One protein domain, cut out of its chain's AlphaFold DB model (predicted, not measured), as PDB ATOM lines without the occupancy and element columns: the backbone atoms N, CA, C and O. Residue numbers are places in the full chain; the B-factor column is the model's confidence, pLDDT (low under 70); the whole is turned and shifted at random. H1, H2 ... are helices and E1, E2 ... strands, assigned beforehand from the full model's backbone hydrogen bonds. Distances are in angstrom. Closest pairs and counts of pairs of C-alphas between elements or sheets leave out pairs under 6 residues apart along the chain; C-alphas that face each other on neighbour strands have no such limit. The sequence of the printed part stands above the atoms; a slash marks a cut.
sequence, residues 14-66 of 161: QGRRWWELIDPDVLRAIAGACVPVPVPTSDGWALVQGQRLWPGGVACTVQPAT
ATOM      1  N   GLN A  14     -26.272 -13.848   9.635       49.66
ATOM      2  CA  GLN A  14     -26.292 -12.399   9.803       49.66
ATOM      3  C   GLN A  14     -25.999 -11.923  11.236       49.66
ATOM      4  O   GLN A  14     -25.650 -10.760  11.413       49.66
ATOM      5  N   GLY A  15     -26.135 -12.782  12.248       53.72
ATOM      6  CA  GLY A  15     -25.794 -12.471  13.639       53.72
ATOM      7  C   GLY A  15     -24.297 -12.611  13.915       53.72
ATOM      8  O   GLY A  15     -23.745 -11.742  14.586       53.72
ATOM      9  N   ARG A  16     -23.618 -13.579  13.272       62.38
ATOM     10  CA  ARG A  16     -22.163 -13.814  13.420       62.38
ATOM     11  C   ARG A  16     -21.320 -12.556  13.250       62.38
ATOM     12  O   ARG A  16     -20.402 -12.323  14.026       62.38
ATOM     13  N   ARG A  17     -21.669 -11.727  12.265       64.00
ATOM     14  CA  ARG A  17     -20.939 -10.493  11.931       64.00
ATOM     15  C   ARG A  17     -20.967  -9.432  13.033       64.00
ATOM     16  O   ARG A  17     -20.132  -8.545  13.040       64.00
ATOM     17  N   TRP A  18     -21.953  -9.472  13.927       55.41
ATOM     18  CA  TRP A  18     -22.089  -8.470  14.981       55.41
ATOM     19  C   TRP A  18     -21.272  -8.815  16.229       55.41
ATOM     20  O   TRP A  18     -21.032  -7.927  17.040       55.41
ATOM     21  N   TRP A  19     -20.814 -10.060  16.383       59.69
ATOM     22  CA  TRP A  19     -20.074 -10.496  17.575       59.69
ATOM     23  C   TRP A  19     -18.650  -9.965  17.641       59.69
ATOM     24  O   TRP A  19     -18.131  -9.761  18.730       59.69
ATOM     25  N   GLU A  20     -18.036  -9.692  16.493       61.81
ATOM     26  CA  GLU A  20     -16.731  -9.024  16.432       61.81
ATOM     27  C   GLU A  20     -16.846  -7.524  16.743       61.81
ATOM     28  O   GLU A  20     -15.872  -6.887  17.134       61.81
ATOM     29  N   LEU A  21     -18.052  -6.965  16.596       54.78
ATOM     30  CA  LEU A  21     -18.311  -5.527  16.631       54.78
ATOM     31  C   LEU A  21     -18.944  -5.051  17.950       54.78
ATOM     32  O   LEU A  21     -19.005  -3.843  18.183       54.78
ATOM     33  N   ILE A  22     -19.455  -5.966  18.784       65.69
ATOM     34  CA  ILE A  22     -20.186  -5.670  20.026       65.69
ATOM     35  C   ILE A  22     -19.621  -6.502  21.179       65.69
ATOM     36  O   ILE A  22     -19.585  -7.728  21.110       65.69
ATOM     37  N   ASP A  23     -19.262  -5.833  22.273       67.00
ATOM     38  CA  ASP A  23     -18.758  -6.477  23.486       67.00
ATOM     39  C   ASP A  23     -19.810  -7.432  24.123       67.00
ATOM     40  O   ASP A  23     -20.968  -7.037  24.324       67.00
ATOM     41  N   PRO A  24     -19.451  -8.685  24.473       63.72
ATOM     42  CA  PRO A  24     -20.360  -9.640  25.109       63.72
ATOM     43  C   PRO A  24     -20.988  -9.161  26.427       63.72
ATOM     44  O   PRO A  24     -22.130  -9.522  26.720       63.72
ATOM     45  N   ASP A  25     -20.295  -8.345  27.222       66.50
ATOM     46  CA  ASP A  25     -20.843  -7.776  28.457       66.50
ATOM     47  C   ASP A  25     -21.941  -6.750  28.174       66.50
ATOM     48  O   ASP A  25     -22.922  -6.662  28.918       66.50
ATOM     49  N   VAL A  26     -21.850  -6.039  27.047       66.06
ATOM     50  CA  VAL A  26     -22.914  -5.147  26.579       66.06
ATOM     51  C   VAL A  26     -24.159  -5.956  26.221       66.06
ATOM     52  O   VAL A  26     -25.260  -5.611  26.648       66.06
ATOM     53  N   LEU A  27     -24.009  -7.088  25.528       64.62
ATOM     54  CA  LEU A  27     -25.139  -7.972  25.220       64.62
ATOM     55  C   LEU A  27     -25.798  -8.529  26.489       64.62
ATOM     56  O   LEU A  27     -27.025  -8.568  26.557       64.62
ATOM     57  N   ARG A  28     -25.009  -8.895  27.509       65.19
ATOM     58  CA  ARG A  28     -25.516  -9.358  28.816       65.19
ATOM     59  C   ARG A  28     -26.274  -8.267  29.568       65.19
ATOM     60  O   ARG A  28     -27.331  -8.541  30.130       65.19
ATOM     61  N   ALA A  29     -25.778  -7.033  29.558       66.00
ATOM     62  CA  ALA A  29     -26.435  -5.908  30.222       66.00
ATOM     63  C   ALA A  29     -27.791  -5.555  29.580       66.00
ATOM     64  O   ALA A  29     -28.729  -5.159  30.270       66.00
ATOM     65  N   ILE A  30     -27.917  -5.733  28.261       66.94
ATOM     66  CA  ILE A  30     -29.137  -5.429  27.493       66.94
ATOM     67  C   ILE A  30     -30.115  -6.619  27.499       66.94
ATOM     68  O   ILE A  30     -31.266  -6.490  27.088       66.94
ATOM     69  N   ALA A  31     -29.707  -7.767  28.040       60.31
ATOM     70  CA  ALA A  31     -30.426  -9.038  28.000       60.31
ATOM     71  C   ALA A  31     -31.781  -9.063  28.761       60.31
ATOM     72  O   ALA A  31     -32.472 -10.079  28.790       60.31
ATOM     73  N   GLY A  32     -32.207  -7.937  29.339       59.66
ATOM     74  CA  GLY A  32     -33.546  -7.713  29.902       59.66
ATOM     75  C   GLY A  32     -34.203  -6.403  29.455       59.66
ATOM     76  O   GLY A  32     -35.240  -6.021  29.996       59.66
ATOM     77  N   ALA A  33     -33.611  -5.685  28.498       63.19
ATOM     78  CA  ALA A  33     -34.127  -4.414  28.015       63.19
ATOM     79  C   ALA A  33     -35.226  -4.645  26.968       63.19
ATOM     80  O   ALA A  33     -34.952  -4.966  25.814       63.19
ATOM     81  N   CYS A  34     -36.481  -4.388  27.346       63.47
ATOM     82  CA  CYS A  34     -37.619  -4.398  26.416       63.47
ATOM     83  C   CYS A  34     -37.567  -3.290  25.343       63.47
ATOM     84  O   CYS A  34     -38.456  -3.229  24.496       63.47
ATOM     85  N   VAL A  35     -36.574  -2.397  25.389       76.56
ATOM     86  CA  VAL A  35     -36.424  -1.266  24.467       76.56
ATOM     87  C   VAL A  35     -35.116  -1.433  23.691       76.56
ATOM     88  O   VAL A  35     -34.102  -1.737  24.319       76.56
ATOM     89  N   PRO A  36     -35.102  -1.208  22.362       80.62
ATOM     90  CA  PRO A  36     -33.868  -1.166  21.586       80.62
ATOM     91  C   PRO A  36     -32.865  -0.168  22.174       80.62
ATOM     92  O   PRO A  36     -33.176   1.012  22.348       80.62
ATOM     93  N   VAL A  37     -31.653  -0.636  22.444       84.75
ATOM     94  CA  VAL A  37     -30.550   0.162  22.979       84.75
ATOM     95  C   VAL A  37     -29.554   0.438  21.856       84.75
ATOM     96  O   VAL A  37     -29.052  -0.511  21.247       84.75
ATOM     97  N   PRO A  38     -29.251   1.713  21.553       86.12
ATOM     98  CA  PRO A  38     -28.138   2.047  20.682       86.12
ATOM     99  C   PRO A  38     -26.810   1.702  21.354       86.12
ATOM    100  O   PRO A  38     -26.540   2.146  22.469       86.12
ATOM    101  N   VAL A  39     -25.983   0.937  20.659       85.50
ATOM    102  CA  VAL A  39     -24.679   0.465  21.115       85.50
ATOM    103  C   VAL A  39     -23.627   0.914  20.102       85.50
ATOM    104  O   VAL A  39     -23.803   0.642  18.912       85.50
ATOM    105  N   PRO A  40     -22.556   1.607  20.526       82.25
ATOM    106  CA  PRO A  40     -21.451   1.919  19.632       82.25
ATOM    107  C   PRO A  40     -20.724   0.630  19.228       82.25
ATOM    108  O   PRO A  40     -20.524  -0.264  20.048       82.25
ATOM    109  N   THR A  41     -20.323   0.553  17.968       81.81
ATOM    110  CA  THR A  41     -19.519  -0.523  17.383       81.81
ATOM    111  C   THR A  41     -18.278   0.076  16.722       81.81
ATOM    112  O   THR A  41     -18.198   1.292  16.544       81.81
ATOM    113  N   SER A  42     -17.304  -0.748  16.323       74.56
ATOM    114  CA  SER A  42     -16.121  -0.260  15.589       74.56
ATOM    115  C   SER A  42     -16.473   0.435  14.267       74.56
ATOM    116  O   SER A  42     -15.763   1.347  13.857       74.56
ATOM    117  N   ASP A  43     -17.599   0.060  13.652       71.75
ATOM    118  CA  ASP A  43     -18.064   0.579  12.357       71.75
ATOM    119  C   ASP A  43     -19.334   1.447  12.456       71.75
ATOM    120  O   ASP A  43     -20.052   1.648  11.471       71.75
ATOM    121  N   GLY A  44     -19.637   1.967  13.649       80.31
ATOM    122  CA  GLY A  44     -20.729   2.912  13.873       80.31
ATOM    123  C   GLY A  44     -21.608   2.554  15.068       80.31
ATOM    124  O   GLY A  44     -21.152   2.550  16.203       80.31
ATOM    125  N   TRP A  45     -22.904   2.351  14.830       86.44
ATOM    126  CA  TRP A  45     -23.916   2.180  15.873       86.44
ATOM    127  C   TRP A  45     -24.920   1.065  15.565       86.44
ATOM    128  O   TRP A  45     -25.695   1.139  14.612       86.44
ATOM    129  N   ALA A  46     -24.995   0.062  16.426       87.62
ATOM    130  CA  ALA A  46     -26.027  -0.964  16.369       87.62
ATOM    131  C   ALA A  46     -27.226  -0.589  17.243       87.62
ATOM    132  O   ALA A  46     -27.086   0.070  18.268       87.62
ATOM    133  N   LEU A  47     -28.414  -1.054  16.875       86.69
ATOM    134  CA  LEU A  47     -29.537  -1.195  17.790       86.69
ATOM    135  C   LEU A  47     -29.620  -2.640  18.241       86.69
ATOM    136  O   LEU A  47     -29.789  -3.542  17.417       86.69
ATOM    137  N   VAL A  48     -29.533  -2.829  19.551       86.69
ATOM    138  CA  VAL A  48     -29.617  -4.129  20.202       86.69
ATOM    139  C   VAL A  48     -30.907  -4.186  21.005       86.69
ATOM    140  O   VAL A  48     -31.155  -3.323  21.846       86.69
ATOM    141  N   GLN A  49     -31.725  -5.204  20.776       84.50
ATOM    142  CA  GLN A  49     -32.894  -5.487  21.606       84.50
ATOM    143  C   GLN A  49     -32.782  -6.899  22.168       84.50
ATOM    144  O   GLN A  49     -32.631  -7.853  21.408       84.50
ATOM    145  N   GLY A  50     -32.872  -7.027  23.492       83.25
ATOM    146  CA  GLY A  50     -32.890  -8.311  24.186       83.25
ATOM    147  C   GLY A  50     -34.317  -8.723  24.538       83.25
ATOM    148  O   GLY A  50     -35.090  -7.931  25.071       83.25
ATOM    149  N   GLN A  51     -34.681  -9.970  24.266       78.75
ATOM    150  CA  GLN A  51     -35.913 -10.584  24.746       78.75
ATOM    151  C   GLN A  51     -35.586 -11.842  25.534       78.75
ATOM    152  O   GLN A  51     -34.861 -12.720  25.066       78.75
ATOM    153  N   ARG A  52     -36.142 -11.924  26.741       77.62
ATOM    154  CA  ARG A  52     -35.973 -13.078  27.617       77.62
ATOM    155  C   ARG A  52     -36.823 -14.234  27.102       77.62
ATOM    156  O   ARG A  52     -38.013 -14.055  26.844       77.62
ATOM    157  N   LEU A  53     -36.206 -15.395  26.937       75.62
ATOM    158  CA  LEU A  53     -36.863 -16.616  26.493       75.62
ATOM    159  C   LEU A  53     -37.149 -17.516  27.698       75.62
ATOM    160  O   LEU A  53     -36.436 -17.495  28.698       75.62
ATOM    161  N   TRP A  54     -38.224 -18.295  27.605       74.38
ATOM    162  CA  TRP A  54     -38.575 -19.316  28.589       74.38
ATOM    163  C   TRP A  54     -38.323 -20.707  27.980       74.38
ATOM    164  O   TRP A  54     -38.704 -20.901  26.823       74.38
ATOM    165  N   PRO A  55     -37.719 -21.674  28.708       63.91
ATOM    166  CA  PRO A  55     -37.471 -21.695  30.154       63.91
ATOM    167  C   PRO A  55     -36.095 -21.169  30.606       63.91
ATOM    168  O   PRO A  55     -35.714 -21.394  31.749       63.91
ATOM    169  N   GLY A  56     -35.378 -20.449  29.746       71.19
ATOM    170  CA  GLY A  56     -34.073 -19.843  30.017       71.19
ATOM    171  C   GLY A  56     -33.512 -19.227  28.734       71.19
ATOM    172  O   GLY A  56     -33.966 -19.561  27.637       71.19
ATOM    173  N   GLY A  57     -32.560 -18.306  28.861       70.75
ATOM    174  CA  GLY A  57     -31.859 -17.680  27.742       70.75
ATOM    175  C   GLY A  57     -32.423 -16.343  27.250       70.75
ATOM    176  O   GLY A  57     -33.474 -15.847  27.671       70.75
ATOM    177  N   VAL A  58     -31.675 -15.720  26.338       75.44
ATOM    178  CA  VAL A  58     -31.987 -14.410  25.756       75.44
ATOM    179  C   VAL A  58     -31.824 -14.443  24.240       75.44
ATOM    180  O   VAL A  58     -30.777 -14.797  23.691       75.44
ATOM    181  N   ALA A  59     -32.873 -14.040  23.533       76.25
ATOM    182  CA  ALA A  59     -32.791 -13.692  22.126       76.25
ATOM    183  C   ALA A  59     -32.383 -12.224  21.999       76.25
ATOM    184  O   ALA A  59     -33.078 -11.349  22.503       76.25
ATOM    185  N   CYS A  60     -31.290 -11.951  21.291       79.69
ATOM    186  CA  CYS A  60     -30.923 -10.590  20.921       79.69
ATOM    187  C   CYS A  60     -31.161 -10.393  19.425       79.69
ATOM    188  O   CYS A  60     -30.722 -11.215  18.618       79.69
ATOM    189  N   THR A  61     -31.823  -9.303  19.052       81.50
ATOM    190  CA  THR A  61     -31.804  -8.800  17.680       81.50
ATOM    191  C   THR A  61     -30.800  -7.661  17.595       81.50
ATOM    192  O   THR A  61     -30.747  -6.797  18.470       81.50
ATOM    193  N   VAL A  62     -29.981  -7.686  16.546       82.94
ATOM    194  CA  VAL A  62     -28.991  -6.646  16.265       82.94
ATOM    195  C   VAL A  62     -29.226  -6.136  14.854       82.94
ATOM    196  O   VAL A  62     -29.218  -6.903  13.888       82.94
ATOM    197  N   GLN A  63     -29.447  -4.835  14.733       82.75
ATOM    198  CA  GLN A  63     -29.662  -4.166  13.456       82.75
ATOM    199  C   GLN A  63     -28.850  -2.871  13.383       82.75
ATOM    200  O   GLN A  63     -28.485  -2.321  14.420       82.75
ATOM    201  N   PRO A  64     -28.592  -2.332  12.184       83.81
ATOM    202  CA  PRO A  64     -28.013  -1.001  12.048       83.81
ATOM    203  C   PRO A  64     -28.916   0.046  12.713       83.81
ATOM    204  O   PRO A  64     -30.136   0.039  12.507       83.81
ATOM    205  N   ALA A  65     -28.339   0.942  13.511       87.12
ATOM    206  CA  ALA A  65     -29.071   2.080  14.046       87.12
ATOM    207  C   ALA A  65     -29.217   3.159  12.969       87.12
ATOM    208  O   ALA A  65     -28.267   3.498  12.263       87.12
ATOM    209  N   THR A  66     -30.408   3.743  12.866       88.56
ATOM    210  CA  THR A  66     -30.585   4.978  12.095       88.56
ATOM    211  C   THR A  66     -30.121   6.173  12.920       88.56
ATOM    212  O   THR A  66     -30.298   6.201  14.139       88.56
TER     213      THR A  66
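Overview. This is residues 14 to 66 of the 161 residues of the protein "LuxR family transcriptional regulator" of Pseudonocardiaceae bacterium YIM PH 21723 (UniProt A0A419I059). A strongly twisted sheet of three strands has two short helices, H1 and H2, over one face, and no named helix is on the other. E2 lies in the middle of the sheet, and the hairpin of E2 and E3 runs along the length of the domain. The printed part has 53 residues, with H1, H2, E1, E2 and E3 in chain order; the sheet's order is E1 - E2 - E3, all antiparallel, and the class is mixed, helices and strands. It is compact, with a radius of gyration of the C-alphas of 10.6 A, and its outline is elongated, 34 by 20 by 19 A.

Along the chain. E2, residues 44 to 52, is 26.0 A long. E3, residues 58 to 64, is 19.6 A long and ends with C-alpha 64 at (-28.013, -1.001, 12.048). E1 is residues 37 to 41. H2 is residues 24 to 30. H1, residues 14 to 19, begins with C-alpha 14 at (-26.292, -12.399, 9.803).

Arrangement. E1, E2 and E3 form a meander, each strand the antiparallel neighbour of the one before. In the hairpin of E1 and E2, N 39 and O 46 are within hydrogen-bond range at 2.8 A. In the hairpin of E2 and E3, N 49 and O 61 are at 3.0 A. H2 is over E2 at a height over the sheet of 8.5 A; their closest C-alphas, Ile 30 and Gly 50, are 5.8 A apart. H1 is on the same face at a height of 8.4 A, only just over none of the strands, with 2 of its C-alphas falling on E3. Every O i to N i+4 pair is within hydrogen-bond range in H2; in H1 0 of 2 are, beside 2 of 3 O i to N i+3 pairs.

Size, cuts and confidence. The C-alphas farthest apart, Asp 43 and Pro 55, are 34.5 A apart. The printed part has no cut, and no link is long. Residues 14 to 34 and residue 55 have pLDDT under 70.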